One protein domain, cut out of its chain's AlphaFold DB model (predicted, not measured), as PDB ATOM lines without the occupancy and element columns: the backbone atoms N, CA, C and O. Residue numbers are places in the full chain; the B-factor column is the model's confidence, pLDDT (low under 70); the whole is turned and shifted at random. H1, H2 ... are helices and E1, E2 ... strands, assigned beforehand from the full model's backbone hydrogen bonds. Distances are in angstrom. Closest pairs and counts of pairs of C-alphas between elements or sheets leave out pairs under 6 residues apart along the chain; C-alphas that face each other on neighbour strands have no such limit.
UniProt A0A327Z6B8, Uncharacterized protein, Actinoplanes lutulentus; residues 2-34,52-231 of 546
ATOM      1  N   ARG A   2     167.255 173.969 258.710       87.56
ATOM      2  CA  ARG A   2     166.010 173.158 258.707       87.56
ATOM      3  C   ARG A   2     165.687 172.527 257.345       87.56
ATOM      4  O   ARG A   2     165.398 171.341 257.286       87.56
ATOM      5  N   ARG A   3     165.798 173.312 256.265       91.19
ATOM      6  CA  ARG A   3     165.640 172.823 254.886       91.19
ATOM      7  C   ARG A   3     166.604 171.669 254.572       91.19
ATOM      8  O   ARG A   3     166.142 170.610 254.183       91.19
ATOM      9  N   LEU A   4     167.899 171.861 254.841       93.19
ATOM     10  CA  LEU A   4     168.942 170.851 254.607       93.19
ATOM     11  C   LEU A   4     168.687 169.558 255.384       93.19
ATOM     12  O   LEU A   4     168.842 168.476 254.836       93.19
ATOM     13  N   LEU A   5     168.268 169.670 256.651       94.00
ATOM     14  CA  LEU A   5     167.936 168.501 257.458       94.00
ATOM     15  C   LEU A   5     166.759 167.742 256.838       94.00
ATOM     16  O   LEU A   5     166.877 166.549 256.627       94.00
ATOM     17  N   ASN A   6     165.664 168.417 256.483       94.19
ATOM     18  CA  ASN A   6     164.505 167.749 255.880       94.19
ATOM     19  C   ASN A   6     164.830 167.092 254.526       94.19
ATOM     20  O   ASN A   6     164.360 165.988 254.267       94.19
ATOM     21  N   GLU A   7     165.640 167.742 253.685       95.19
ATOM     22  CA  GLU A   7     166.129 167.171 252.420       95.19
ATOM     23  C   GLU A   7     167.000 165.930 252.664       95.19
ATOM     24  O   GLU A   7     166.829 164.914 251.994       95.19
ATOM     25  N   HIS A   8     167.892 165.983 253.659       95.38
ATOM     26  CA  HIS A   8     168.695 164.836 254.072       95.38
ATOM     27  C   HIS A   8     167.815 163.688 254.585       95.38
ATOM     28  O   HIS A   8     167.969 162.575 254.096       95.38
ATOM     29  N   LEU A   9     166.863 163.950 255.488       95.94
ATOM     30  CA  LEU A   9     165.960 162.923 256.020       95.94
ATOM     31  C   LEU A   9     165.176 162.233 254.907       95.94
ATOM     32  O   LEU A   9     165.181 161.010 254.843       95.94
ATOM     33  N   ALA A  10     164.575 163.000 253.994       95.69
ATOM     34  CA  ALA A  10     163.846 162.430 252.864       95.69
ATOM     35  C   ALA A  10     164.740 161.528 251.995       95.69
ATOM     36  O   ALA A  10     164.306 160.462 251.574       95.69
ATOM     37  N   ALA A  11     165.995 161.931 251.768       95.75
ATOM     38  CA  ALA A  11     166.951 161.143 250.999       95.75
ATOM     39  C   ALA A  11     167.460 159.893 251.739       95.75
ATOM     40  O   ALA A  11     167.834 158.932 251.082       95.75
ATOM     41  N   GLN A  12     167.544 159.902 253.073       96.06
ATOM     42  CA  GLN A  12     167.966 158.730 253.856       96.06
ATOM     43  C   GLN A  12     166.825 157.732 254.071       96.06
ATOM     44  O   GLN A  12     167.054 156.528 254.057       96.06
ATOM     45  N   GLU A  13     165.597 158.222 254.241       95.31
ATOM     46  CA  GLU A  13     164.398 157.390 254.397       95.31
ATOM     47  C   GLU A  13     164.024 156.647 253.112       95.31
ATOM     48  O   GLU A  13     163.373 155.611 253.184       95.31
ATOM     49  N   SER A  14     164.435 157.150 251.943       95.12
ATOM     50  CA  SER A  14     164.253 156.455 250.664       95.12
ATOM     51  C   SER A  14     165.278 155.346 250.404       95.12
ATOM     52  O   SER A  14     165.211 154.714 249.355       95.12
ATOM     53  N   ILE A  15     166.261 155.160 251.290       95.62
ATOM     54  CA  ILE A  15     167.275 154.108 251.168       95.62
ATOM     55  C   ILE A  15     166.798 152.883 251.953       95.62
ATOM     56  O   ILE A  15     166.652 152.946 253.179       95.62
ATOM     57  N   ASP A  16     166.591 151.779 251.230       92.88
ATOM     58  CA  ASP A  16     166.121 150.508 251.793       92.88
ATOM     59  C   ASP A  16     167.192 149.828 252.662       92.88
ATOM     60  O   ASP A  16     166.883 149.350 253.754       92.88
ATOM     61  N   ASP A  17     168.451 149.811 252.208       93.81
ATOM     62  CA  ASP A  17     169.571 149.264 252.982       93.81
ATOM     63  C   ASP A  17     170.172 150.328 253.908       93.81
ATOM     64  O   ASP A  17     170.802 151.295 253.477       93.81
ATOM     65  N   GLU A  18     170.028 150.132 255.217       93.88
ATOM     66  CA  GLU A  18     170.557 151.058 256.217       93.88
ATOM     67  C   GLU A  18     172.080 151.224 256.150       93.88
ATOM     68  O   GLU A  18     172.581 152.251 256.605       93.88
ATOM     69  N   ARG A  19     172.820 150.257 255.581       95.12
ATOM     70  CA  ARG A  19     174.279 150.341 255.400       95.12
ATOM     71  C   ARG A  19     174.674 151.406 254.380       95.12
ATOM     72  O   ARG A  19     175.746 151.988 254.532       95.12
ATOM     73  N   GLU A  20     173.823 151.676 253.392       96.69
ATOM     74  CA  GLU A  20     174.045 152.661 252.316       96.69
ATOM     75  C   GLU A  20     173.715 154.097 252.745       96.69
ATOM     76  O   GLU A  20     174.033 155.068 252.053       96.69
ATOM     77  N   ARG A  21     173.076 154.261 253.907       96.94
ATOM     78  CA  ARG A  21     172.843 155.581 254.496       96.94
ATOM     79  C   ARG A  21     174.173 156.274 254.788       96.94
ATOM     80  O   ARG A  21     175.186 155.634 255.040       96.94
ATOM     81  N   LEU A  22     174.176 157.600 254.739       97.06
ATOM     82  CA  LEU A  22     175.358 158.429 254.932       97.06
ATOM     83  C   LEU A  22     175.427 158.949 256.364       97.06
ATOM     84  O   LEU A  22     174.438 159.440 256.906       97.06
ATOM     85  N   THR A  23     176.636 158.962 256.910       96.06
ATOM     86  CA  THR A  23     176.989 159.583 258.190       96.06
ATOM     87  C   THR A  23     178.233 160.451 258.019       96.06
ATOM     88  O   THR A  23     179.079 160.204 257.158       96.06
ATOM     89  N   HIS A  24     178.362 161.494 258.830       95.44
ATOM     90  CA  HIS A  24     179.581 162.285 258.876       95.44
ATOM     91  C   HIS A  24     180.657 161.550 259.684       95.44
ATOM     92  O   HIS A  24     180.396 161.082 260.792       95.44
ATOM     93  N   VAL A  25     181.901 161.517 259.201       93.81
ATOM     94  CA  VAL A  25     183.001 160.752 259.820       93.81
ATOM     95  C   VAL A  25     183.262 161.130 261.286       93.81
ATOM     96  O   VAL A  25     183.674 160.300 262.101       93.81
ATOM     97  N   SER A  26     182.918 162.363 261.689       91.50
ATOM     98  CA  SER A  26     182.986 162.793 263.094       91.50
ATOM     99  C   SER A  26     182.158 161.925 264.042       91.50
ATOM    100  O   SER A  26     182.478 161.838 265.231       91.50
ATOM    101  N   THR A  27     181.085 161.310 263.540       89.75
ATOM    102  CA  THR A  27     180.215 160.414 264.303       89.75
ATOM    103  C   THR A  27     180.975 159.195 264.793       89.75
ATOM    104  O   THR A  27     180.703 158.751 265.906       89.75
ATOM    105  N   VAL A  28     182.002 158.755 264.068       90.69
ATOM    106  CA  VAL A  28     182.933 157.722 264.531       90.69
ATOM    107  C   VAL A  28     184.124 158.342 265.257       90.69
ATOM    108  O   VAL A  28     184.377 158.017 266.415       90.69
ATOM    109  N   MET A  29     184.795 159.326 264.646       90.56
ATOM    110  CA  MET A  29     186.069 159.870 265.146       90.56
ATOM    111  C   MET A  29     185.997 160.528 266.531       90.56
ATOM    112  O   MET A  29     186.997 160.617 267.242       90.56
ATOM    113  N   ARG A  30     184.818 161.014 266.933       86.44
ATOM    114  CA  ARG A  30     184.611 161.689 268.227       86.44
ATOM    115  C   ARG A  30     183.887 160.812 269.243       86.44
ATOM    116  O   ARG A  30     183.233 161.345 270.143       86.44
ATOM    117  N   TYR A  31     183.810 159.500 269.015       82.00
ATOM    118  CA  TYR A  31     183.129 158.561 269.909       82.00
ATOM    119  C   TYR A  31     184.142 157.741 270.728       82.00
ATOM    120  O   TYR A  31     185.072 157.191 270.143       82.00
ATOM    121  N   PRO A  32     183.969 157.615 272.061       73.94
ATOM    122  CA  PRO A  32     183.087 158.416 272.914       73.94
ATOM    123  C   PRO A  32     183.552 159.881 272.964       73.94
ATOM    124  O   PRO A  32     184.723 160.174 272.735       73.94
ATOM    125  N   LEU A  33     182.641 160.816 273.266       68.25
ATOM    126  CA  LEU A  33     183.050 162.211 273.461       68.25
ATOM    127  C   LEU A  33     183.995 162.280 274.667       68.25
ATOM    128  O   LEU A  33     183.631 161.755 275.727       68.25
ATOM    129  N   PRO A  34     185.164 162.936 274.556       63.41
ATOM    130  CA  PRO A  34     185.958 163.234 275.733       63.41
ATOM    131  C   PRO A  34     185.077 164.020 276.704       63.41
ATOM    132  O   PRO A  34     184.435 165.002 276.320       63.41
ATOM    133  N   ASP A  52     160.399 171.084 263.526       91.44
ATOM    134  CA  ASP A  52     158.972 170.772 263.483       91.44
ATOM    135  C   ASP A  52     158.718 169.432 264.205       91.44
ATOM    136  O   ASP A  52     159.650 168.653 264.445       91.44
ATOM    137  N   GLU A  53     157.471 169.180 264.603       91.25
ATOM    138  CA  GLU A  53     157.096 167.975 265.353       91.25
ATOM    139  C   GLU A  53     157.481 166.694 264.588       91.25
ATOM    140  O   GLU A  53     157.364 166.621 263.366       91.25
ATOM    141  N   GLY A  54     158.021 165.697 265.298       89.81
ATOM    142  CA  GLY A  54     158.463 164.418 264.727       89.81
ATOM    143  C   GLY A  54     159.785 164.443 263.941       89.81
ATOM    144  O   GLY A  54     160.396 163.392 263.762       89.81
ATOM    145  N   VAL A  55     160.301 165.608 263.524       92.50
ATOM    146  CA  VAL A  55     161.567 165.700 262.757       92.50
ATOM    147  C   VAL A  55     162.759 165.173 263.559       92.50
ATOM    148  O   VAL A  55     163.638 164.519 263.007       92.50
ATOM    149  N   ALA A  56     162.793 165.433 264.868       89.06
ATOM    150  CA  ALA A  56     163.869 164.942 265.726       89.06
ATOM    151  C   ALA A  56     163.870 163.410 265.837       89.06
ATOM    152  O   ALA A  56     164.940 162.812 265.867       89.06
ATOM    153  N   ASP A  57     162.697 162.780 265.890       89.44
ATOM    154  CA  ASP A  57     162.586 161.324 266.003       89.44
ATOM    155  C   ASP A  57     162.954 160.646 264.682       89.44
ATOM    156  O   ASP A  57     163.747 159.708 264.687       89.44
ATOM    157  N   ARG A  58     162.498 161.205 263.553       93.56
ATOM    158  CA  ARG A  58     162.917 160.783 262.207       93.56
ATOM    159  C   ARG A  58     164.427 160.885 262.017       93.56
ATOM    160  O   ARG A  58     165.054 159.931 261.577       93.56
ATOM    161  N   ALA A  59     165.028 162.002 262.432       92.44
ATOM    162  CA  ALA A  59     166.475 162.184 262.378       92.44
ATOM    163  C   ALA A  59     167.238 161.143 263.195       92.44
ATOM    164  O   ALA A  59     168.237 160.614 262.726       92.44
ATOM    165  N   ARG A  60     166.754 160.800 264.393       89.62
ATOM    166  CA  ARG A  60     167.377 159.737 265.189       89.62
ATOM    167  C   ARG A  60     167.231 158.360 264.546       89.62
ATOM    168  O   ARG A  60     168.141 157.560 264.700       89.62
ATOM    169  N   ALA A  61     166.116 158.097 263.864       90.19
ATOM    170  CA  ALA A  61     165.839 156.808 263.237       90.19
ATOM    171  C   ALA A  61     166.739 156.514 262.025       90.19
ATOM    172  O   ALA A  61     167.020 155.352 261.758       90.19
ATOM    173  N   VAL A  62     167.201 157.544 261.309       92.81
ATOM    174  CA  VAL A  62     168.070 157.374 260.127       92.81
ATOM    175  C   VAL A  62     169.558 157.587 260.404       92.81
ATOM    176  O   VAL A  62     170.361 157.401 259.498       92.81
ATOM    177  N   SER A  63     169.930 157.985 261.621       92.62
ATOM    178  CA  SER A  63     171.320 158.250 262.004       92.62
ATOM    179  C   SER A  63     172.092 156.991 262.377       92.62
ATOM    180  O   SER A  63     171.526 156.036 262.908       92.62
ATOM    181  N   LEU A  64     173.411 157.026 262.178       91.75
ATOM    182  CA  LEU A  64     174.284 155.919 262.558       91.75
ATOM    183  C   LEU A  64     174.341 155.762 264.084       91.75
ATOM    184  O   LEU A  64     174.691 156.696 264.814       91.75
ATOM    185  N   GLN A  65     174.089 154.541 264.557       87.31
ATOM    186  CA  GLN A  65     174.367 154.124 265.926       87.31
ATOM    187  C   GLN A  65     175.572 153.183 265.941       87.31
ATOM    188  O   GLN A  65     175.567 152.143 265.287       87.31
ATOM    189  N   LEU A  66     176.605 153.538 266.705       85.69
ATOM    190  CA  LEU A  66     177.778 152.678 266.853       85.69
ATOM    191  C   LEU A  66     177.525 151.573 267.891       85.69
ATOM    192  O   LEU A  66     176.923 151.855 268.933       85.69
ATOM    193  N   PRO A  67     178.041 150.348 267.683       81.75
ATOM    194  CA  PRO A  67     178.080 149.323 268.722       81.75
ATOM    195  C   PRO A  67     178.773 149.855 269.983       81.75
ATOM    196  O   PRO A  67     179.861 150.432 269.911       81.75
ATOM    197  N   GLY A  68     178.146 149.700 271.147       73.50
ATOM    198  CA  GLY A  68     178.579 150.329 272.398       73.50
ATOM    199  C   GLY A  68     177.735 151.563 272.771       73.50
ATOM    200  O   GLY A  68     177.711 151.978 273.935       73.50
ATOM    201  N   GLN A  69     177.054 152.200 271.816       76.31
ATOM    202  CA  GLN A  69     176.395 153.484 272.038       76.31
ATOM    203  C   GLN A  69     175.060 153.365 272.780       76.31
ATOM    204  O   GLN A  69     173.984 153.319 272.186       76.31
ATOM    205  N   TYR A  70     175.134 153.453 274.110       65.00
ATOM    206  CA  TYR A  70     173.968 153.469 274.992       65.00
ATOM    207  C   TYR A  70     173.012 154.646 274.733       65.00
ATOM    208  O   TYR A  70     173.331 155.809 274.997       65.00
ATOM    209  N   LEU A  71     171.763 154.326 274.375       56.16
ATOM    210  CA  LEU A  71     170.667 155.293 274.201       56.16
ATOM    211  C   LEU A  71     170.261 156.017 275.496       56.16
ATOM    212  O   LEU A  71     169.639 157.073 275.432       56.16
ATOM    213  N   ARG A  72     170.566 155.464 276.679       51.66
ATOM    214  CA  ARG A  72     170.199 156.033 277.997       51.66
ATOM    215  C   ARG A  72     171.381 156.585 278.801       51.66
ATOM    216  O   ARG A  72     171.185 156.996 279.944       51.66
ATOM    217  N   ALA A  73     172.594 156.585 278.248       44.06
ATOM    218  CA  ALA A  73     173.741 157.161 278.945       44.06
ATOM    219  C   ALA A  73     173.606 158.693 279.069       44.06
ATOM    220  O   ALA A  73     172.696 159.282 278.485       44.06
ATOM    221  N   HIS A  74     174.484 159.311 279.881       45.56
ATOM    222  CA  HIS A  74     174.580 160.759 280.153       45.56
ATOM    223  C   HIS A  74     174.049 161.621 278.996       45.56
ATOM    224  O   HIS A  74     174.333 161.316 277.845       45.56
ATOM    225  N   ARG A  75     173.322 162.710 279.301       43.25
ATOM    226  CA  ARG A  75     172.635 163.625 278.350       43.25
ATOM    227  C   ARG A  75     173.387 163.924 277.036       43.25
ATOM    228  O   ARG A  75     172.754 164.244 276.035       43.25
ATOM    229  N   ASP A  76     174.706 163.802 277.041       46.50
ATOM    230  CA  ASP A  76     175.614 163.953 275.909       46.50
ATOM    231  C   ASP A  76     175.457 162.874 274.804       46.50
ATOM    232  O   ASP A  76     175.707 163.174 273.639       46.50
ATOM    233  N   TYR A  77     174.987 161.653 275.107       47.22
ATOM    234  CA  TYR A  77     174.885 160.553 274.126       47.22
ATOM    235  C   TYR A  77     173.612 160.600 273.260       47.22
ATOM    236  O   TYR A  77     173.680 160.340 272.060       47.22
ATOM    237  N   GLN A  78     172.461 160.990 273.822       46.38
ATOM    238  CA  GLN A  78     171.197 161.132 273.069       46.38
ATOM    239  C   GLN A  78     171.202 162.320 272.102       46.38
ATOM    240  O   GLN A  78     170.550 162.288 271.057       46.38
ATOM    241  N   ALA A  79     171.952 163.374 272.435       56.25
ATOM    242  CA  ALA A  79     172.156 164.506 271.540       56.25
ATOM    243  C   ALA A  79     172.938 164.106 270.276       56.25
ATOM    244  O   ALA A  79     172.847 164.808 269.270       56.25
ATOM    245  N   ARG A  80     173.671 162.980 270.303       72.06
ATOM    246  CA  ARG A  80     174.579 162.571 269.229       72.06
ATOM    247  C   ARG A  80     173.866 162.132 267.958       72.06
ATOM    248  O   ARG A  80     174.297 162.570 266.911       72.06
ATOM    249  N   LEU A  81     172.781 161.356 268.031       86.19
ATOM    250  CA  LEU A  81     172.068 160.913 266.820       86.19
ATOM    251  C   LEU A  81     171.495 162.112 266.049       86.19
ATOM    252  O   LEU A  81     171.743 162.284 264.868       86.19
ATOM    253  N   LEU A  82     170.831 163.043 266.742       87.38
ATOM    254  CA  LEU A  82     170.376 164.271 266.082       87.38
ATOM    255  C   LEU A  82     171.551 165.132 265.582       87.38
ATOM    256  O   LEU A  82     171.444 165.767 264.537       87.38
ATOM    257  N   THR A  83     172.660 165.174 266.328       87.19
ATOM    258  CA  THR A  83     173.867 165.895 265.900       87.19
ATOM    259  C   THR A  83     174.473 165.263 264.651       87.19
ATOM    260  O   THR A  83     174.842 166.004 263.753       87.19
ATOM    261  N   ASP A  84     174.527 163.937 264.560       90.50
ATOM    262  CA  ASP A  84     174.976 163.196 263.384       90.50
ATOM    263  C   ASP A  84     174.139 163.573 262.160       90.50
ATOM    264  O   ASP A  84     174.688 164.147 261.226       90.50
ATOM    265  N   ALA A  85     172.812 163.410 262.204       92.75
ATOM    266  CA  ALA A  85     171.935 163.795 261.091       92.75
ATOM    267  C   ALA A  85     172.132 165.260 260.655       92.75
ATOM    268  O   ALA A  85     172.142 165.580 259.466       92.75
ATOM    269  N   VAL A  86     172.302 166.175 261.616       91.69
ATOM    270  CA  VAL A  86     172.553 167.598 261.343       91.69
ATOM    271  C   VAL A  86     173.920 167.814 260.695       91.69
ATOM    272  O   VAL A  86     174.002 168.536 259.704       91.69
ATOM    273  N   MET A  87     174.978 167.205 261.231       91.38
ATOM    274  CA  MET A  87     176.341 167.325 260.713       91.38
ATOM    275  C   MET A  87     176.441 166.724 259.314       91.38
ATOM    276  O   MET A  87     176.969 167.374 258.420       91.38
ATOM    277  N   THR A  88     175.847 165.554 259.089       95.06
ATOM    278  CA  THR A  88     175.768 164.905 257.777       95.06
ATOM    279  C   THR A  88     175.002 165.769 256.777       95.06
ATOM    280  O   THR A  88     175.461 165.975 255.655       95.06
ATOM    281  N   ALA A  89     173.861 166.345 257.173       94.81
ATOM    282  CA  ALA A  89     173.088 167.230 256.304       94.81
ATOM    283  C   ALA A  89     173.853 168.506 255.907       94.81
ATOM    284  O   ALA A  89     173.692 168.981 254.783       94.81
ATOM    285  N   ILE A  90     174.674 169.064 256.807       92.81
ATOM    286  CA  ILE A  90     175.556 170.200 256.494       92.81
ATOM    287  C   ILE A  90     176.697 169.742 255.581       92.81
ATOM    288  O   ILE A  90     176.889 170.338 254.527       92.81
ATOM    289  N   ALA A  91     177.391 168.660 255.940       93.56
ATOM    290  CA  ALA A  91     178.557 168.147 255.223       93.56
ATOM    291  C   ALA A  91     178.264 167.732 253.773       93.56
ATOM    292  O   ALA A  91     179.143 167.802 252.920       93.56
ATOM    293  N   ARG A  92     177.013 167.362 253.462       94.19
ATOM    294  CA  ARG A  92     176.552 167.129 252.081       94.19
ATOM    295  C   ARG A  92     176.547 168.381 251.200       94.19
ATOM    296  O   ARG A  92     176.475 168.245 249.984       94.19
ATOM    297  N   GLN A  93     176.539 169.569 251.794       93.06
ATOM    298  CA  GLN A  93     176.466 170.851 251.086       93.06
ATOM    299  C   GLN A  93     177.750 171.663 251.229       93.06
ATOM    300  O   GLN A  93     178.139 172.369 250.305       93.06
ATOM    301  N   GLU A  94     178.389 171.589 252.394       90.31
ATOM    302  CA  GLU A  94     179.561 172.380 252.733       90.31
ATOM    303  C   GLU A  94     180.525 171.540 253.566       90.31
ATOM    304  O   GLU A  94     180.131 170.943 254.566       90.31
ATOM    305  N   LEU A  95     181.794 171.498 253.155       87.88
ATOM    306  CA  LEU A  95     182.821 170.735 253.852       87.88
ATOM    307  C   LEU A  95     183.015 171.276 255.274       87.88
ATOM    308  O   LEU A  95     183.375 172.438 255.465       87.88
ATOM    309  N   ILE A  96     182.831 170.409 256.268       86.81
ATOM    310  CA  ILE A  96     183.143 170.704 257.665       86.81
ATOM    311  C   ILE A  96     184.528 170.138 257.960       86.81
ATOM    312  O   ILE A  96     184.719 168.927 257.912       86.81
ATOM    313  N   THR A  97     185.482 171.003 258.296       85.19
ATOM    314  CA  THR A  97     186.838 170.584 258.666       85.19
ATOM    315  C   THR A  97     187.323 171.299 259.927       85.19
ATOM    316  O   THR A  97     186.888 172.410 260.238       85.19
ATOM    317  N   ASP A  98     188.204 170.634 260.666       88.31
ATOM    318  CA  ASP A  98     189.004 171.158 261.772       88.31
ATOM    319  C   ASP A  98     190.254 170.279 261.943       88.31
ATOM    320  O   ASP A  98     190.459 169.346 261.174       88.31
ATOM    321  N   GLU A  99     191.081 170.527 262.961       87.44
ATOM    322  CA  GLU A  99     192.317 169.756 263.197       87.44
ATOM    323  C   GLU A  99     192.096 168.232 263.297       87.44
ATOM    324  O   GLU A  99     192.994 167.441 262.996       87.44
ATOM    325  N   VAL A 100     190.909 167.790 263.726       86.50
ATOM    326  CA  VAL A 100     190.578 166.363 263.820       86.50
ATOM    327  C   VAL A 100     190.173 165.806 262.458       86.50
ATOM    328  O   VAL A 100     190.558 164.685 262.138       86.50
ATOM    329  N   LEU A 101     189.403 166.567 261.682       90.38
ATOM    330  CA  LEU A 101     188.789 166.131 260.423       90.38
ATOM    331  C   LEU A 101     189.649 166.409 259.182       90.38
ATOM    332  O   LEU A 101     189.344 165.890 258.109       90.38
ATOM    333  N   ASP A 102     190.697 167.219 259.315       91.81
ATOM    334  CA  ASP A 102     191.540 167.612 258.194       91.81
ATOM    335  C   ASP A 102     192.175 166.403 257.493       91.81
ATOM    336  O   ASP A 102     192.684 165.475 258.129       91.81
ATOM    337  N   GLY A 103     192.111 166.417 256.161       90.50
ATOM    338  CA  GLY A 103     192.621 165.350 255.300       90.50
ATOM    339  C   GLY A 103     191.813 164.047 255.288       90.50
ATOM    340  O   GLY A 103     192.204 163.137 254.562       90.50
ATOM    341  N   VAL A 104     190.706 163.941 256.034       94.56
ATOM    342  CA  VAL A 104     189.870 162.727 256.110       94.56
ATOM    343  C   VAL A 104     188.610 162.870 255.255       94.56
ATOM    344  O   VAL A 104     188.028 163.951 255.160       94.56
ATOM    345  N   MET A 105     188.161 161.770 254.650       94.44
ATOM    346  CA  MET A 105     186.882 161.710 253.946       94.44
ATOM    347  C   MET A 105     185.722 162.121 254.884       94.44
ATOM    348  O   MET A 105     185.522 161.486 255.920       94.44
ATOM    349  N   PRO A 106     184.948 163.178 254.564       93.25
ATOM    350  CA  PRO A 106     183.994 163.766 255.509       93.25
ATOM    351  C   PRO A 106     182.705 162.950 255.664       93.25
ATOM    352  O   PRO A 106     182.096 162.952 256.734       93.25
ATOM    353  N   LEU A 107     182.271 162.269 254.605       95.81
ATOM    354  CA  LEU A 107     181.042 161.483 254.558       95.81
ATOM    355  C   LEU A 107     181.391 160.029 254.282       95.81
ATOM    356  O   LEU A 107     182.155 159.758 253.365       95.81
ATOM    357  N   LEU A 108     180.800 159.120 255.049       97.00
ATOM    358  CA  LEU A 108     180.942 157.678 254.877       97.00
ATOM    359  C   LEU A 108     179.565 157.041 254.750       97.00
ATOM    360  O   LEU A 108     178.595 157.537 255.335       97.00
ATOM    361  N   ARG A 109     179.492 155.899 254.065       97.56
ATOM    362  CA  ARG A 109     178.345 155.004 254.220       97.56
ATOM    363  C   ARG A 109     178.343 154.415 255.630       97.56
ATOM    364  O   ARG A 109     179.397 154.208 256.237       97.56
ATOM    365  N   HIS A 110     177.165 154.127 256.172       96.19
ATOM    366  CA  HIS A 110     177.003 153.521 257.493       96.19
ATOM    367  C   HIS A 110     177.790 152.213 257.598       96.19
ATOM    368  O   HIS A 110     178.456 151.993 258.607       96.19
ATOM    369  N   GLY A 111     177.779 151.391 256.542       95.69
ATOM    370  CA  GLY A 111     178.600 150.183 256.456       95.69
ATOM    371  C   GLY A 111     180.086 150.474 256.678       95.69
ATOM    372  O   GLY A 111     180.694 149.889 257.571       95.69
ATOM    373  N   ALA A 112     180.654 151.439 255.951       97.00
ATOM    374  CA  ALA A 112     182.064 151.802 256.086       97.00
ATOM    375  C   ALA A 112     182.399 152.426 257.448       97.00
ATOM    376  O   ALA A 112     183.424 152.110 258.053       97.00
ATOM    377  N   ALA A 113     181.515 153.269 257.981       95.94
ATOM    378  CA  ALA A 113     181.668 153.853 259.311       95.94
ATOM    379  C   ALA A 113     181.657 152.786 260.424       95.94
ATOM    380  O   ALA A 113     182.459 152.853 261.361       95.94
ATOM    381  N   LEU A 114     180.790 151.773 260.305       93.25
ATOM    382  CA  LEU A 114     180.795 150.597 261.179       93.25
ATOM    383  C   LEU A 114     182.074 149.773 261.002       93.25
ATOM    384  O   LEU A 114     182.634 149.323 262.000       93.25
ATOM    385  N   GLY A 115     182.558 149.619 259.769       94.12
ATOM    386  CA  GLY A 115     183.804 148.914 259.463       94.12
ATOM    387  C   GLY A 115     184.995 149.583 260.142       94.12
ATOM    388  O   GLY A 115     185.721 148.951 260.906       94.12
ATOM    389  N   LEU A 116     185.125 150.902 259.993       95.06
ATOM    390  CA  LEU A 116     186.148 151.696 260.675       95.06
ATOM    391  C   LEU A 116     186.091 151.531 262.204       95.06
ATOM    392  O   LEU A 116     187.126 151.389 262.863       95.06
ATOM    393  N   TRP A 117     184.889 151.534 262.789       92.56
ATOM    394  CA  TRP A 117     184.706 151.327 264.228       92.56
ATOM    395  C   TRP A 117     185.100 149.915 264.683       92.56
ATOM    396  O   TRP A 117     185.746 149.756 265.726       92.56
ATOM    397  N   ARG A 118     184.743 148.892 263.899       90.88
ATOM    398  CA  ARG A 118     185.105 147.489 264.144       90.88
ATOM    399  C   ARG A 118     186.620 147.294 264.072       90.88
ATOM    400  O   ARG A 118     187.181 146.742 265.017       90.88
ATOM    401  N   LEU A 119     187.292 147.844 263.054       91.75
ATOM    402  CA  LEU A 119     188.760 147.830 262.964       91.75
ATOM    403  C   LEU A 119     189.408 148.551 264.142       91.75
ATOM    404  O   LEU A 119     190.349 148.033 264.733       91.75
ATOM    405  N   THR A 120     188.875 149.710 264.532       91.56
ATOM    406  CA  THR A 120     189.377 150.438 265.704       91.56
ATOM    407  C   THR A 120     189.278 149.581 266.959       91.56
ATOM    408  O   THR A 120     190.239 149.494 267.716       91.56
ATOM    409  N   THR A 121     188.130 148.938 267.184       89.06
ATOM    410  CA  THR A 121     187.906 148.081 268.355       89.06
ATOM    411  C   THR A 121     188.818 146.854 268.337       89.06
ATOM    412  O   THR A 121     189.370 146.499 269.377       89.06
ATOM    413  N   ALA A 122     189.033 146.245 267.170       89.25
ATOM    414  CA  ALA A 122     189.989 145.159 266.988       89.25
ATOM    415  C   ALA A 122     191.425 145.601 267.321       89.25
ATOM    416  O   ALA A 122     192.086 144.969 268.140       89.25
ATOM    417  N   ALA A 123     191.861 146.741 266.782       89.56
ATOM    418  CA  ALA A 123     193.212 147.281 266.948       89.56
ATOM    419  C   ALA A 123     193.582 147.609 268.404       89.56
ATOM    420  O   ALA A 123     194.760 147.629 268.773       89.56
ATOM    421  N   ILE A 124     192.576 147.896 269.233       89.38
ATOM    422  CA  ILE A 124     192.733 148.243 270.652       89.38
ATOM    423  C   ILE A 124     192.105 147.213 271.591       89.38
ATOM    424  O   ILE A 124     191.831 147.524 272.754       89.38
ATOM    425  N   SER A 125     191.845 146.007 271.087       90.25
ATOM    426  CA  SER A 125     191.335 144.915 271.907       90.25
ATOM    427  C   SER A 125     192.315 144.606 273.033       90.25
ATOM    428  O   SER A 125     193.527 144.528 272.838       90.25
ATOM    429  N   THR A 126     191.773 144.449 274.233       91.12
ATOM    430  CA  THR A 126     192.533 143.999 275.405       91.12
ATOM    431  C   THR A 126     192.958 142.539 275.243       91.12
ATOM    432  O   THR A 126     192.390 141.808 274.431       91.12
ATOM    433  N   ARG A 127     193.921 142.056 276.033       91.69
ATOM    434  CA  ARG A 127     194.342 140.645 275.982       91.69
ATOM    435  C   ARG A 127     193.217 139.700 276.376       91.69
ATOM    436  O   ARG A 127     193.102 138.634 275.781       91.69
ATOM    437  N   SER A 128     192.358 140.101 277.307       92.81
ATOM    438  CA  SER A 128     191.140 139.355 277.640       92.81
ATOM    439  C   SER A 128     190.172 139.212 276.455       92.81
ATOM    440  O   SER A 128     189.602 138.137 276.269       92.81
ATOM    441  N   GLU A 129     190.008 140.246 275.625       93.25
ATOM    442  CA  GLU A 129     189.234 140.169 274.373       93.25
ATOM    443  C   GLU A 129     189.965 139.320 273.309       93.25
ATOM    444  O   GLU A 129     189.361 138.440 272.695       93.25
ATOM    445  N   LEU A 130     191.280 139.510 273.141       91.88
ATOM    446  CA  LEU A 130     192.109 138.744 272.196       91.88
ATOM    447  C   LEU A 130     192.149 137.243 272.513       91.88
ATOM    448  O   LEU A 130     192.159 136.428 271.595       91.88
ATOM    449  N   ASP A 131     192.144 136.857 273.790       93.75
ATOM    450  CA  ASP A 131     192.065 135.459 274.232       93.75
ATOM    451  C   ASP A 131     190.756 134.788 273.777       93.75
ATOM    452  O   ASP A 131     190.746 133.598 273.454       93.75
ATOM    453  N   VAL A 132     189.653 135.538 273.694       94.31
ATOM    454  CA  VAL A 132     188.394 135.035 273.123       94.31
ATOM    455  C   VAL A 132     188.517 134.862 271.612       94.31
ATOM    456  O   VAL A 132     188.163 133.796 271.110       94.31
ATOM    457  N   TYR A 133     189.050 135.859 270.896       92.12
ATOM    458  CA  TYR A 133     189.227 135.772 269.442       92.12
ATOM    459  C   TYR A 133     190.156 134.627 269.036       92.12
ATOM    460  O   TYR A 133     189.776 133.811 268.205       92.12
ATOM    461  N   ARG A 134     191.305 134.476 269.702       91.69
ATOM    462  CA  ARG A 134     192.257 133.378 269.458       91.69
ATOM    463  C   ARG A 134     191.613 132.005 269.594       91.69
ATOM    464  O   ARG A 134     191.811 131.137 268.749       91.69
ATOM    465  N   ARG A 135     190.832 131.799 270.659       92.94
ATOM    466  CA  ARG A 135     190.141 130.524 270.895       92.94
ATOM    467  C   ARG A 135     189.024 130.281 269.886       92.94
ATOM    468  O   ARG A 135     188.854 129.147 269.447       92.94
ATOM    469  N   ALA A 136     188.284 131.321 269.505       92.75
ATOM    470  CA  ALA A 136     187.270 131.227 268.461       92.75
ATOM    471  C   ALA A 136     187.883 130.880 267.096       92.75
ATOM    472  O   ALA A 136     187.403 129.959 266.442       92.75
ATOM    473  N   ASP A 137     188.974 131.536 266.705       89.81
ATOM    474  CA  ASP A 137     189.634 131.307 265.418       89.81
ATOM    475  C   ASP A 137     190.281 129.913 265.352       89.81
ATOM    476  O   ASP A 137     190.178 129.227 264.332       89.81
ATOM    477  N   LEU A 138     190.882 129.442 266.455       90.12
ATOM    478  CA  LEU A 138     191.374 128.064 266.567       90.12
ATOM    479  C   LEU A 138     190.232 127.054 266.393       90.12
ATOM    480  O   LEU A 138     190.352 126.114 265.606       90.12
ATOM    481  N   SER A 139     189.116 127.272 267.094       91.44
ATOM    482  CA  SER A 139     187.933 126.414 267.024       91.44
ATOM    483  C   SER A 139     187.343 126.369 265.611       91.44
ATOM    484  O   SER A 139     187.065 125.293 265.072       91.44
ATOM    485  N   HIS A 140     187.239 127.528 264.964       89.12
ATOM    486  CA  HIS A 140     186.764 127.647 263.593       89.12
ATOM    487  C   HIS A 140     187.690 126.916 262.607       89.12
ATOM    488  O   HIS A 140     187.223 126.119 261.789       89.12
ATOM    489  N   SER A 141     189.006 127.104 262.744       88.31
ATOM    490  CA  SER A 141     190.023 126.453 261.907       88.31
ATOM    491  C   SER A 141     189.976 124.927 262.025       88.31
ATOM    492  O   SER A 141     190.016 124.220 261.018       88.31
ATOM    493  N   GLN A 142     189.823 124.402 263.245       89.44
ATOM    494  CA  GLN A 142     189.673 122.964 263.484       89.44
ATOM    495  C   GLN A 142     188.407 122.394 262.829       89.44
ATOM    496  O   GLN A 142     188.437 121.273 262.316       89.44
ATOM    497  N   ARG A 143     187.299 123.147 262.802       90.69
ATOM    498  CA  ARG A 143     186.066 122.722 262.119       90.69
ATOM    499  C   ARG A 143     186.202 122.735 260.602       90.69
ATOM    500  O   ARG A 143     185.794 121.769 259.965       90.69
ATOM    501  N   ILE A 144     186.805 123.775 260.022       88.56
ATOM    502  CA  ILE A 144     187.070 123.830 258.574       88.56
ATOM    503  C   ILE A 144     187.979 122.674 258.144       88.56
ATOM    504  O   ILE A 144     187.732 122.040 257.119       88.56
ATOM    505  N   ALA A 145     188.986 122.342 258.954       90.62
ATOM    506  CA  ALA A 145     189.863 121.198 258.721       90.62
ATOM    507  C   ALA A 145     189.173 119.830 258.926       90.62
ATOM    508  O   ALA A 145     189.798 118.794 258.709       90.62
ATOM    509  N   GLY A 146     187.907 119.801 259.361       88.94
ATOM    510  CA  GLY A 146     187.150 118.577 259.634       88.94
ATOM    511  C   GLY A 146     187.587 117.828 260.897       88.94
ATOM    512  O   GLY A 146     187.170 116.690 261.097       88.94
ATOM    513  N   ILE A 147     188.414 118.444 261.750       87.50
ATOM    514  CA  ILE A 147     188.906 117.858 263.007       87.50
ATOM    515  C   ILE A 147     187.786 117.841 264.054       87.50
ATOM    516  O   ILE A 147     187.605 116.851 264.758       87.50
ATOM    517  N   ALA A 148     187.001 118.919 264.124       83.88
ATOM    518  CA  ALA A 148     185.836 119.029 264.992       83.88
ATOM    519  C   ALA A 148     184.540 118.966 264.167       83.88
ATOM    520  O   ALA A 148     184.382 119.677 263.176       83.88
ATOM    521  N   SER A 149     183.595 118.119 264.584       78.12
ATOM    522  CA  SER A 149     182.269 117.984 263.965       78.12
ATOM    523  C   SER A 149     181.184 118.518 264.898       78.12
ATOM    524  O   SER A 149     181.203 118.226 266.090       78.12
ATOM    525  N   GLY A 150     180.205 119.251 264.361       82.06
ATOM    526  CA  GLY A 150     179.055 119.742 265.126       82.06
ATOM    527  C   GLY A 150     178.751 121.232 264.927       82.06
ATOM    528  O   GLY A 150     179.339 121.878 264.055       82.06
ATOM    529  N   PRO A 151     177.796 121.782 265.703       81.69
ATOM    530  CA  PRO A 151     177.502 123.213 265.689       81.69
ATOM    531  C   PRO A 151     178.710 124.032 266.168       81.69
ATOM    532  O   PRO A 151     179.586 123.513 266.856       81.69
ATOM    533  N   ALA A 152     178.739 125.319 265.808       83.50
ATOM    534  CA  ALA A 152     179.769 126.241 266.277       83.50
ATOM    535  C   ALA A 152     179.835 126.240 267.814       83.50
ATOM    536  O   ALA A 152     178.791 126.349 268.469       83.50
ATOM    537  N   PRO A 153     181.030 126.104 268.411       89.06
ATOM    538  CA  PRO A 153     181.168 126.172 269.854       89.06
ATOM    539  C   PRO A 153     180.768 127.543 270.395       89.06
ATOM    540  O   PRO A 153     180.849 128.565 269.714       89.06
ATOM    541  N   ARG A 154     180.370 127.575 271.672       91.12
ATOM    542  CA  ARG A 154     179.908 128.798 272.349       91.12
ATOM    543  C   ARG A 154     180.895 129.961 272.214       91.12
ATOM    544  O   ARG A 154     180.463 131.101 272.097       91.12
ATOM    545  N   ILE A 155     182.199 129.681 272.225       93.12
ATOM    546  CA  ILE A 155     183.245 130.705 272.144       93.12
ATOM    547  C   ILE A 155     183.201 131.504 270.835       93.12
ATOM    548  O   ILE A 155     183.435 132.709 270.866       93.12
ATOM    549  N   GLU A 156     182.813 130.882 269.718       93.69
ATOM    550  CA  GLU A 156     182.673 131.578 268.437       93.69
ATOM    551  C   GLU A 156     181.512 132.577 268.468       93.69
ATOM    552  O   GLU A 156     181.652 133.712 268.022       93.69
ATOM    553  N   TYR A 157     180.389 132.205 269.088       93.88
ATOM    554  CA  TYR A 157     179.276 133.130 269.300       93.88
ATOM    555  C   TYR A 157     179.648 134.271 270.257       93.88
ATOM    556  O   TYR A 157     179.158 135.387 270.095       93.88
ATOM    557  N   VAL A 158     180.516 134.028 271.251       94.00
ATOM    558  CA  VAL A 158     180.999 135.094 272.149       94.00
ATOM    559  C   VAL A 158     181.882 136.066 271.370       94.00
ATOM    560  O   VAL A 158     181.737 137.273 271.540       94.00
ATOM    561  N   ALA A 159     182.761 135.557 270.503       92.19
ATOM    562  CA  ALA A 159     183.577 136.380 269.616       92.19
ATOM    563  C   ALA A 159     182.714 137.214 268.653       92.19
ATOM    564  O   ALA A 159     182.954 138.411 268.516       92.19
ATOM    565  N   ALA A 160     181.678 136.621 268.051       89.88
ATOM    566  CA  ALA A 160     180.723 137.351 267.216       89.88
ATOM    567  C   ALA A 160     180.013 138.460 268.013       89.88
ATOM    568  O   ALA A 160     180.025 139.618 267.606       89.88
ATOM    569  N   ALA A 161     179.504 138.147 269.211       90.94
ATOM    570  CA  ALA A 161     178.875 139.141 270.077       90.94
ATOM    571  C   ALA A 161     179.843 140.274 270.475       90.94
ATOM    572  O   ALA A 161     179.441 141.431 270.503       90.94
ATOM    573  N   LEU A 162     181.122 139.984 270.737       89.12
ATOM    574  CA  LEU A 162     182.136 141.016 271.006       89.12
ATOM    575  C   LEU A 162     182.356 141.973 269.825       89.12
ATOM    576  O   LEU A 162     182.610 143.158 270.054       89.12
ATOM    577  N   ARG A 163     182.264 141.474 268.587       84.06
ATOM    578  CA  ARG A 163     182.460 142.267 267.361       84.06
ATOM    579  C   ARG A 163     181.219 143.074 266.981       84.06
ATOM    580  O   ARG A 163     181.346 144.191 266.480       84.06
ATOM    581  N   GLU A 164     180.037 142.500 267.181       80.50
ATOM    582  CA  GLU A 164     178.806 142.976 266.544       80.50
ATOM    583  C   GLU A 164     177.820 143.639 267.511       80.50
ATOM    584  O   GLU A 164     177.089 144.539 267.096       80.50
ATOM    585  N   GLU A 165     177.817 143.250 268.788       80.38
ATOM    586  CA  GLU A 165     176.798 143.674 269.754       80.38
ATOM    587  C   GLU A 165     177.219 144.898 270.590       80.38
ATOM    588  O   GLU A 165     178.377 145.328 270.624       80.38
ATOM    589  N   ASP A 166     176.261 145.455 271.340       74.69
ATOM    590  CA  ASP A 166     176.427 146.600 272.253       74.69
ATOM    591  C   ASP A 166     177.194 146.239 273.554       74.69
ATOM    592  O   ASP A 166     176.765 146.494 274.684       74.69
ATOM    593  N   VAL A 167     178.343 145.574 273.404       80.31
ATOM    594  CA  VAL A 167     179.153 145.020 274.505       80.31
ATOM    595  C   VAL A 167     180.539 145.650 274.601       80.31
ATOM    596  O   VAL A 167     181.255 145.420 275.574       80.31
ATOM    597  N   ALA A 168     180.896 146.508 273.646       74.44
ATOM    598  CA  ALA A 168     182.119 147.296 273.657       74.44
ATOM    599  C   ALA A 168     182.182 148.248 274.869       74.44
ATOM    600  O   ALA A 168     181.166 148.733 275.382       74.44
ATOM    601  N   TRP A 169     183.381 148.495 275.395       77.44
ATOM    602  CA  TRP A 169     183.616 149.453 276.481       77.44
ATOM    603  C   TRP A 169     184.111 150.796 275.937       77.44
ATOM    604  O   TRP A 169     184.714 150.869 274.875       77.44
ATOM    605  N   HIS A 170     183.876 151.877 276.682       75.06
ATOM    606  CA  HIS A 170     184.189 153.238 276.231       75.06
ATOM    607  C   HIS A 170     185.389 153.814 276.962       75.06
ATOM    608  O   HIS A 170     185.436 153.784 278.195       75.06
ATOM    609  N   ALA A 171     186.330 154.383 276.208       78.88
ATOM    610  CA  ALA A 171     187.390 155.248 276.715       78.88
ATOM    611  C   ALA A 171     187.789 156.276 275.654       78.88
ATOM    612  O   ALA A 171     187.681 156.004 274.460       78.88
ATOM    613  N   THR A 172     188.293 157.432 276.089       80.50
ATOM    614  CA  THR A 172     188.773 158.504 275.199       80.50
ATOM    615  C   THR A 172     189.823 158.006 274.206       80.50
ATOM    616  O   THR A 172     189.783 158.379 273.040       80.50
ATOM    617  N   TYR A 173     190.681 157.076 274.627       84.50
ATOM    618  CA  TYR A 173     191.681 156.435 273.772       84.50
ATOM    619  C   TYR A 173     191.090 155.766 272.515       84.50
ATOM    620  O   TYR A 173     191.727 155.770 271.466       84.50
ATOM    621  N   ARG A 174     189.843 155.266 272.565       86.19
ATOM    622  CA  ARG A 174     189.175 154.733 271.364       86.19
ATOM    623  C   ARG A 174     188.985 155.814 270.304       86.19
ATOM    624  O   ARG A 174     189.204 155.537 269.132       86.19
ATOM    625  N   SER A 175     188.629 157.033 270.725       87.19
ATOM    626  CA  SER A 175     188.461 158.178 269.823       87.19
ATOM    627  C   SER A 175     189.786 158.581 269.164       87.19
ATOM    628  O   SER A 175     189.814 158.914 267.986       87.19
ATOM    629  N   GLU A 176     190.903 158.479 269.886       89.88
ATOM    630  CA  GLU A 176     192.243 158.751 269.350       89.88
ATOM    631  C   GLU A 176     192.673 157.671 268.348       89.88
ATOM    632  O   GLU A 176     193.181 157.992 267.274       89.88
ATOM    633  N   ALA A 177     192.406 156.398 268.661       91.12
ATOM    634  CA  ALA A 177     192.707 155.268 267.785       91.12
ATOM    635  C   ALA A 177     191.928 155.340 266.467       91.12
ATOM    636  O   ALA A 177     192.519 155.195 265.397       91.12
ATOM    637  N   VAL A 178     190.623 155.640 266.518       92.88
ATOM    638  CA  VAL A 178     189.842 155.808 265.284       92.88
ATOM    639  C   VAL A 178     190.292 157.030 264.493       92.88
ATOM    640  O   VAL A 178     190.314 156.970 263.272       92.88
ATOM    641  N   GLN A 179     190.688 158.130 265.142       93.00
ATOM    642  CA  GLN A 179     191.214 159.293 264.423       93.00
ATOM    643  C   GLN A 179     192.509 158.953 263.688       93.00
ATOM    644  O   GLN A 179     192.701 159.373 262.548       93.00
ATOM    645  N   PHE A 180     193.385 158.182 264.331       94.06
ATOM    646  CA  PHE A 180     194.612 157.691 263.722       94.06
ATOM    647  C   PHE A 180     194.318 156.792 262.513       94.06
ATOM    648  O   PHE A 180     194.826 157.048 261.420       94.06
ATOM    649  N   LEU A 181     193.444 155.794 262.680       94.19
ATOM    650  CA  LEU A 181     193.059 154.880 261.604       94.19
ATOM    651  C   LEU A 181     192.341 155.595 260.460       94.19
ATOM    652  O   LEU A 181     192.676 155.362 259.306       94.19
ATOM    653  N   ALA A 182     191.413 156.505 260.754       95.06
ATOM    654  CA  ALA A 182     190.687 157.264 259.738       95.06
ATOM    655  C   ALA A 182     191.636 158.099 258.872       95.06
ATOM    656  O   ALA A 182     191.519 158.083 257.654       95.06
ATOM    657  N   ARG A 183     192.630 158.771 259.466       94.06
ATOM    658  CA  ARG A 183     193.638 159.523 258.696       94.06
ATOM    659  C   ARG A 183     194.499 158.629 257.809       94.06
ATOM    660  O   ARG A 183     194.912 159.058 256.738       94.06
ATOM    661  N   LYS A 184     194.789 157.408 258.260       93.19
ATOM    662  CA  LYS A 184     195.622 156.459 257.516       93.19
ATOM    663  C   LYS A 184     194.853 155.760 256.392       93.19
ATOM    664  O   LYS A 184     195.405 155.572 255.316       93.19
ATOM    665  N   LEU A 185     193.610 155.366 256.656       94.12
ATOM    666  CA  LEU A 185     192.803 154.517 255.777       94.12
ATOM    667  C   LEU A 185     191.837 155.302 254.892       94.12
ATOM    668  O   LEU A 185     191.505 154.836 253.811       94.12
ATOM    669  N   LEU A 186     191.386 156.476 255.334       95.12
ATOM    670  CA  LEU A 186     190.352 157.262 254.662       95.12
ATOM    671  C   LEU A 186     190.821 158.683 254.301       95.12
ATOM    672  O   LEU A 186     190.121 159.649 254.627       95.12
ATOM    673  N   PRO A 187     191.979 158.868 253.626       93.75
ATOM    674  CA  PRO A 187     192.258 160.143 252.983       93.75
ATOM    675  C   PRO A 187     191.183 160.460 251.932       93.75
ATOM    676  O   PRO A 187     190.439 159.585 251.492       93.75
ATOM    677  N   ALA A 188     191.116 161.714 251.485       85.81
ATOM    678  CA  ALA A 188     190.069 162.184 250.569       85.81
ATOM    679  C   ALA A 188     189.919 161.379 249.254       85.81
ATOM    680  O   ALA A 188     188.883 161.485 248.609       85.81
ATOM    681  N   SER A 189     190.925 160.593 248.856       89.25
ATOM    682  CA  SER A 189     190.936 159.764 247.641       89.25
ATOM    683  C   SER A 189     190.807 158.254 247.893       89.25
ATOM    684  O   SER A 189     191.118 157.474 246.999       89.25
ATOM    685  N   ALA A 190     190.441 157.817 249.099       91.94
ATOM    686  CA  ALA A 190     190.414 156.398 249.473       91.94
ATOM    687  C   ALA A 190     189.037 155.738 249.286       91.94
ATOM    688  O   ALA A 190     188.519 155.100 250.200       91.94
ATOM    689  N   GLU A 191     188.455 155.894 248.097       93.94
ATOM    690  CA  GLU A 191     187.174 155.267 247.729       93.94
ATOM    691  C   GLU A 191     187.267 153.733 247.807       93.94
ATOM    692  O   GLU A 191     186.446 153.113 248.474       93.94
ATOM    693  N   ASP A 192     188.348 153.141 247.283       94.75
ATOM    694  CA  ASP A 192     188.579 151.687 247.335       94.75
ATOM    695  C   ASP A 192     188.623 151.143 248.776       94.75
ATOM    696  O   ASP A 192     188.157 150.042 249.061       94.75
ATOM    697  N   VAL A 193     189.189 151.908 249.717       94.44
ATOM    698  CA  VAL A 193     189.254 151.489 251.126       94.44
ATOM    699  C   VAL A 193     187.890 151.642 251.788       94.44
ATOM    700  O   VAL A 193     187.503 150.790 252.583       94.44
ATOM    701  N   GLU A 194     187.143 152.698 251.466       96.75
ATOM    702  CA  GLU A 194     185.769 152.870 251.943       96.75
ATOM    703  C   GLU A 194     184.864 151.726 251.455       96.75
ATOM    704  O   GLU A 194     184.096 151.198 252.261       96.75
ATOM    705  N   ASP A 195     185.043 151.254 250.215       96.38
ATOM    706  CA  ASP A 195     184.392 150.053 249.673       96.38
ATOM    707  C   ASP A 195     184.738 148.783 250.465       96.38
ATOM    708  O   ASP A 195     183.841 148.000 250.786       96.38
ATOM    709  N   ILE A 196     186.003 148.585 250.851       95.62
ATOM    710  CA  ILE A 196     186.406 147.432 251.679       95.62
ATOM    711  C   ILE A 196     185.799 147.525 253.087       95.62
ATOM    712  O   ILE A 196     185.264 146.546 253.603       95.62
ATOM    713  N   LEU A 197     185.825 148.707 253.715       95.94
ATOM    714  CA  LEU A 197     185.198 148.916 255.028       95.94
ATOM    715  C   LEU A 197     183.680 148.713 254.977       95.94
ATOM    716  O   LEU A 197     183.068 148.305 255.971       95.94
ATOM    717  N   PHE A 198     183.062 149.039 253.842       96.12
ATOM    718  CA  PHE A 198     181.656 148.782 253.585       96.12
ATOM    719  C   PHE A 198     181.394 147.282 253.403       96.12
ATOM    720  O   PHE A 198     180.469 146.756 254.024       96.12
ATOM    721  N   GLY A 199     182.213 146.592 252.606       92.31
ATOM    722  CA  GLY A 199     182.138 145.170 252.264       92.31
ATOM    723  C   GLY A 199     182.673 144.231 253.349       92.31
ATOM    724  O   GLY A 199     183.592 143.465 253.110       92.31
ATOM    725  N   GLN A 200     182.058 144.234 254.532       88.81
ATOM    726  CA  GLN A 200     182.496 143.450 255.706       88.81
ATOM    727  C   GLN A 200     182.365 141.916 255.591       88.81
ATOM    728  O   GLN A 200     182.528 141.209 256.580       88.81
ATOM    729  N   ASP A 201     182.044 141.419 254.400       87.56
ATOM    730  CA  ASP A 201     181.889 139.998 254.081       87.56
ATOM    731  C   ASP A 201     182.906 139.559 253.004       87.56
ATOM    732  O   ASP A 201     182.752 138.494 252.400       87.56
ATOM    733  N   THR A 202     183.908 140.397 252.698       90.38
ATOM    734  CA  THR A 202     184.937 140.094 251.695       90.38
ATOM    735  C   THR A 202     186.239 139.595 252.331       90.38
ATOM    736  O   THR A 202     186.553 139.956 253.467       90.38
ATOM    737  N   PRO A 203     187.047 138.803 251.599       90.00
ATOM    738  CA  PRO A 203     188.357 138.363 252.083       90.00
ATOM    739  C   PRO A 203     189.291 139.525 252.445       90.00
ATOM    740  O   PRO A 203     190.028 139.443 253.420       90.00
ATOM    741  N   GLU A 204     189.236 140.631 251.697       92.44
ATOM    742  CA  GLU A 204     190.057 141.815 251.962       92.44
ATOM    743  C   GLU A 204     189.709 142.448 253.315       92.44
ATOM    744  O   GLU A 204     190.596 142.904 254.039       92.44
ATOM    745  N   TRP A 205     188.423 142.467 253.675       91.56
ATOM    746  CA  TRP A 205     187.984 142.908 254.994       91.56
ATOM    747  C   TRP A 205     188.506 141.986 256.102       91.56
ATOM    748  O   TRP A 205     189.005 142.480 257.118       91.56
ATOM    749  N   ASP A 206     188.421 140.669 255.910       88.25
ATOM    750  CA  ASP A 206     188.925 139.694 256.879       88.25
ATOM    751  C   ASP A 206     190.432 139.863 257.103       88.25
ATOM    752  O   ASP A 206     190.881 139.894 258.252       88.25
ATOM    753  N   ASP A 207     191.204 140.083 256.036       88.06
ATOM    754  CA  ASP A 207     192.637 140.374 256.119       88.06
ATOM    755  C   ASP A 207     192.913 141.657 256.923       88.06
ATOM    756  O   ASP A 207     193.767 141.662 257.817       88.06
ATOM    757  N   PHE A 208     192.155 142.737 256.677       89.44
ATOM    758  CA  PHE A 208     192.249 143.967 257.473       89.44
ATOM    759  C   PHE A 208     191.955 143.712 258.948       89.44
ATOM    760  O   PHE A 208     192.690 144.175 259.824       89.44
ATOM    761  N   LEU A 209     190.874 142.992 259.237       88.44
ATOM    762  CA  LEU A 209     190.451 142.712 260.599       88.44
ATOM    763  C   LEU A 209     191.495 141.859 261.331       88.44
ATOM    764  O   LEU A 209     191.879 142.196 262.453       88.44
ATOM    765  N   LEU A 210     192.004 140.806 260.691       86.50
ATOM    766  CA  LEU A 210     193.053 139.947 261.237       86.50
ATOM    767  C   LEU A 210     194.348 140.725 261.485       86.50
ATOM    768  O   LEU A 210     194.946 140.564 262.551       86.50
ATOM    769  N   ALA A 211     194.746 141.618 260.574       87.81
ATOM    770  CA  ALA A 211     195.910 142.482 260.766       87.81
ATOM    771  C   ALA A 211     195.767 143.386 262.005       87.81
ATOM    772  O   ALA A 211     196.741 143.594 262.733       87.81
ATOM    773  N   MET A 212     194.554 143.876 262.297       89.25
ATOM    774  CA  MET A 212     194.280 144.656 263.512       89.25
ATOM    775  C   MET A 212     194.276 143.802 264.784       89.25
ATOM    776  O   MET A 212     194.770 144.258 265.812       89.25
ATOM    777  N   ILE A 213     193.715 142.587 264.736       84.81
ATOM    778  CA  ILE A 213     193.614 141.686 265.899       84.81
ATOM    779  C   ILE A 213     194.991 141.131 266.281       84.81
ATOM    780  O   ILE A 213     195.346 141.097 267.461       84.81
ATOM    781  N   TYR A 214     195.764 140.673 265.295       81.88
ATOM    782  CA  TYR A 214     196.979 139.886 265.518       81.88
ATOM    783  C   TYR A 214     198.285 140.669 265.404       81.88
ATOM    784  O   TYR A 214     199.318 140.075 265.689       81.88
ATOM    785  N   ARG A 215     198.228 141.959 265.028       77.31
ATOM    786  CA  ARG A 215     199.338 142.933 264.937       77.31
ATOM    787  C   ARG A 215     200.698 142.266 264.701       77.31
ATOM    788  O   ARG A 215     201.437 141.976 265.637       77.31
ATOM    789  N   SER A 216     201.016 142.025 263.432       62.56
ATOM    790  CA  SER A 216     202.344 141.553 263.030       62.56
ATOM    791  C   SER A 216     203.415 142.585 263.400       62.56
ATOM    792  O   SER A 216     203.219 143.779 263.174       62.56
ATOM    793  N   GLU A 217     204.569 142.131 263.898       55.16
ATOM    794  CA  GLU A 217     205.729 142.989 264.200       55.16
ATOM    795  C   GLU A 217     206.252 143.752 262.969       55.16
ATOM    796  O   GLU A 217     206.910 144.782 263.110       55.16
ATOM    797  N   PHE A 218     205.957 143.264 261.759       50.81
ATOM    798  CA  PHE A 218     206.536 143.779 260.515       50.81
ATOM    799  C   PHE A 218     205.629 144.746 259.747       50.81
ATOM    800  O   PHE A 218     206.144 145.594 259.028       50.81
ATOM    801  N   ASP A 219     204.310 144.661 259.938       67.19
ATOM    802  CA  ASP A 219     203.309 145.472 259.229       67.19
ATOM    803  C   ASP A 219     202.188 145.896 260.190       67.19
ATOM    804  O   ASP A 219     201.007 145.660 259.945       67.19
ATOM    805  N   ASP A 220     202.545 146.501 261.329       78.12
ATOM    806  CA  ASP A 220     201.544 146.983 262.283       78.12
ATOM    807  C   ASP A 220     200.784 148.188 261.689       78.12
ATOM    808  O   ASP A 220     201.347 149.288 261.552       78.12
ATOM    809  N   PRO A 221     199.485 148.051 261.365       77.62
ATOM    810  CA  PRO A 221     198.687 149.165 260.870       77.62
ATOM    811  C   PRO A 221     198.595 150.316 261.881       77.62
ATOM    812  O   PRO A 221     198.382 151.461 261.474       77.62
ATOM    813  N   MET A 222     198.835 150.042 263.161       85.31
ATOM    814  CA  MET A 222     198.874 151.015 264.248       85.31
ATOM    815  C   MET A 222     200.297 151.505 264.570       85.31
ATOM    816  O   MET A 222     200.501 152.175 265.584       85.31
ATOM    817  N   SER A 223     201.289 151.224 263.717       85.12
ATOM    818  CA  SER A 223     202.650 151.744 263.879       85.12
ATOM    819  C   SER A 223     202.655 153.275 263.961       85.12
ATOM    820  O   SER A 223     202.091 153.962 263.108       85.12
ATOM    821  N   GLY A 224     203.277 153.816 265.014       85.31
ATOM    822  CA  GLY A 224     203.294 155.251 265.329       85.31
ATOM    823  C   GLY A 224     202.170 155.715 266.262       85.31
ATOM    824  O   GLY A 224     202.251 156.821 266.804       85.31
ATOM    825  N   PHE A 225     201.164 154.878 266.519       86.81
ATOM    826  CA  PHE A 225     200.157 155.148 267.534       86.81
ATOM    827  C   PHE A 225     200.688 154.805 268.927       86.81
ATOM    828  O   PHE A 225     201.214 153.718 269.161       86.81
ATOM    829  N   ARG A 226     200.562 155.742 269.871       84.81
ATOM    830  CA  ARG A 226     201.028 155.536 271.245       84.81
ATOM    831  C   ARG A 226     199.899 154.942 272.086       84.81
ATOM    832  O   ARG A 226     198.893 155.629 272.272       84.81
ATOM    833  N   PRO A 227     200.049 153.713 272.612       78.81
ATOM    834  CA  PRO A 227     199.067 153.161 273.527       78.81
ATOM    835  C   PRO A 227     199.028 153.984 274.828       78.81
ATOM    836  O   PRO A 227     199.991 154.680 275.172       78.81
ATOM    837  N   PRO A 228     197.913 153.934 275.563       80.69
ATOM    838  CA  PRO A 228     197.740 154.677 276.795       80.69
ATOM    839  C   PRO A 228     198.576 154.023 277.902       80.69
ATOM    840  O   PRO A 228     198.747 152.811 277.927       80.69
ATOM    841  N   MET A 229     199.037 154.816 278.872       78.38
ATOM    842  CA  MET A 229     199.776 154.294 280.039       78.38
ATOM    843  C   MET A 229     198.908 153.476 281.011       78.38
ATOM    844  O   MET A 229     199.436 152.872 281.938       78.38
ATOM    845  N   HIS A 230     197.583 153.513 280.858       80.88
ATOM    846  CA  HIS A 230     196.661 152.830 281.760       80.88
ATOM    847  C   HIS A 230     196.287 151.470 281.190       80.88
ATOM    848  O   HIS A 230     195.995 151.364 279.999       80.88
ATOM    849  N   ASP A 231     196.214 150.473 282.063       84.94
ATOM    850  CA  ASP A 231     195.689 149.170 281.702       84.94
ATOM    851  C   ASP A 231     194.150 149.194 281.592       84.94
ATOM    852  O   ASP A 231     193.439 149.792 282.408       84.94
TER     853      ASP A 231
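AT A GLANCE: This is residues 2 to 34 and 52 to 231 of the 546 residues of an uncharacterized protein of Actinoplanes lutulentus (UniProt A0A327Z6B8). This is an elongated chain of helix groups: H5 runs through the middle with H2, H8, H9 and H10 packed round it, H1, H3 and H4 form a cluster at one end, and H6 and H7 make a slanting pair at the other. A tiny two-stranded ladder, E1 and E2, sits between the cluster and H5. The printed part has 213 residues, with ten named helices and two named strands in the order H1 E1 H2 H3 H4 E2 H5 H6 H7 H8 H9 H10, and is mostly helix. The sheet, order E1 - E2, is antiparallel. The whole is compact, with a radius of gyration of the C-alphas of 18.3 A, and spans 60 by 39 by 35 A.

HOW THE PARTS SIT: Begin at the sheet, where E1, residues 22 to 24, and E2, residues 107 to 109, are antiparallel neighbours; N 23 and O 108, 2.9 A apart, are within hydrogen-bond range. Next find H4, residues 78 to 91: its Thr 88 and His 24 of E1 have the closest C-alphas, 4.8 A apart. With residues 85 to 90 alone, H4 touches residues 4 to 9 of H1, residues 2 to 13, about perpendicular at 82 degrees; the closest C-alphas are those of Leu 5 and Ala 89, 5.4 A. With residues 81 to 85 alone it touches H3, residues 55 to 62, closest at the C-alphas of Arg 60 and Leu 81, 5.1 A. The hub is H5, residues 110 to 123, which touches four helices. Its residues 110 to 116 alone touch H9, residues 191 to 198, with the C-alphas of Ala 112 and Phe 198 closest at 3.9 A. Its residues 118 to 123 alone touch residues 208 to 213 of H10, residues 203 to 214, at a shallow tilt of 31 degrees, the same way, closest at the C-alphas of Ala 123 and Met 212, 4.5 A. Its residues 116 to 121 alone touch H8, residues 172 to 185, closest at the C-alphas of Thr 120 and Val 178, 5.4 A. H2, residues 26 to 29, touches H8 at the C-alphas of Met 29 and Gln 179, 5.2 A, and only just touches residues 113 to 117 of H5, with 3 pairs of C-alphas within 8 A, the closest those of Val 28 and Ala 113, 6.6 A. Farther out, H6, residues 127 to 144, touches H7, residues 154 to 164, at a steep tilt of 59 degrees, opposite ways, closest at the C-alphas of Ala 136 and Glu 156, 4.6 A. Every O i to N i+4 pair is within hydrogen-bond range in H1, H3, H5, H7, H8, H9 and H10, against 9 of 10 in H4 and 13 of 14 in H6; H2 is too short for such a pair.

IN THESE COORDINATES: Find C-alpha 2 at (166.010, 173.158, 258.707), where H1 begins, and C-alpha 214 at (196.979, 139.886, 265.518), where H10 ends. The longest helix, H6, runs 25.3 A from C-alpha 127 at (194.342, 140.645, 275.982); H4 runs 20.5 A, H8 20.2 A and H5 19.8 A.

THE WHOLE: The two C-alphas farthest apart are those of Asp 52 and Ile 147, 60.8 A. Residues 35 to 51 are not printed, and C-alphas 34 and 52 are 30.6 A apart across the cut. The links H3 to H4 and H4 to E2 are long, 15 residues each, and residues 215 to 231 hold no named element. In this model the pLDDT is under 70 at residues 33 to 34, 70 to 79 and 216 to 219.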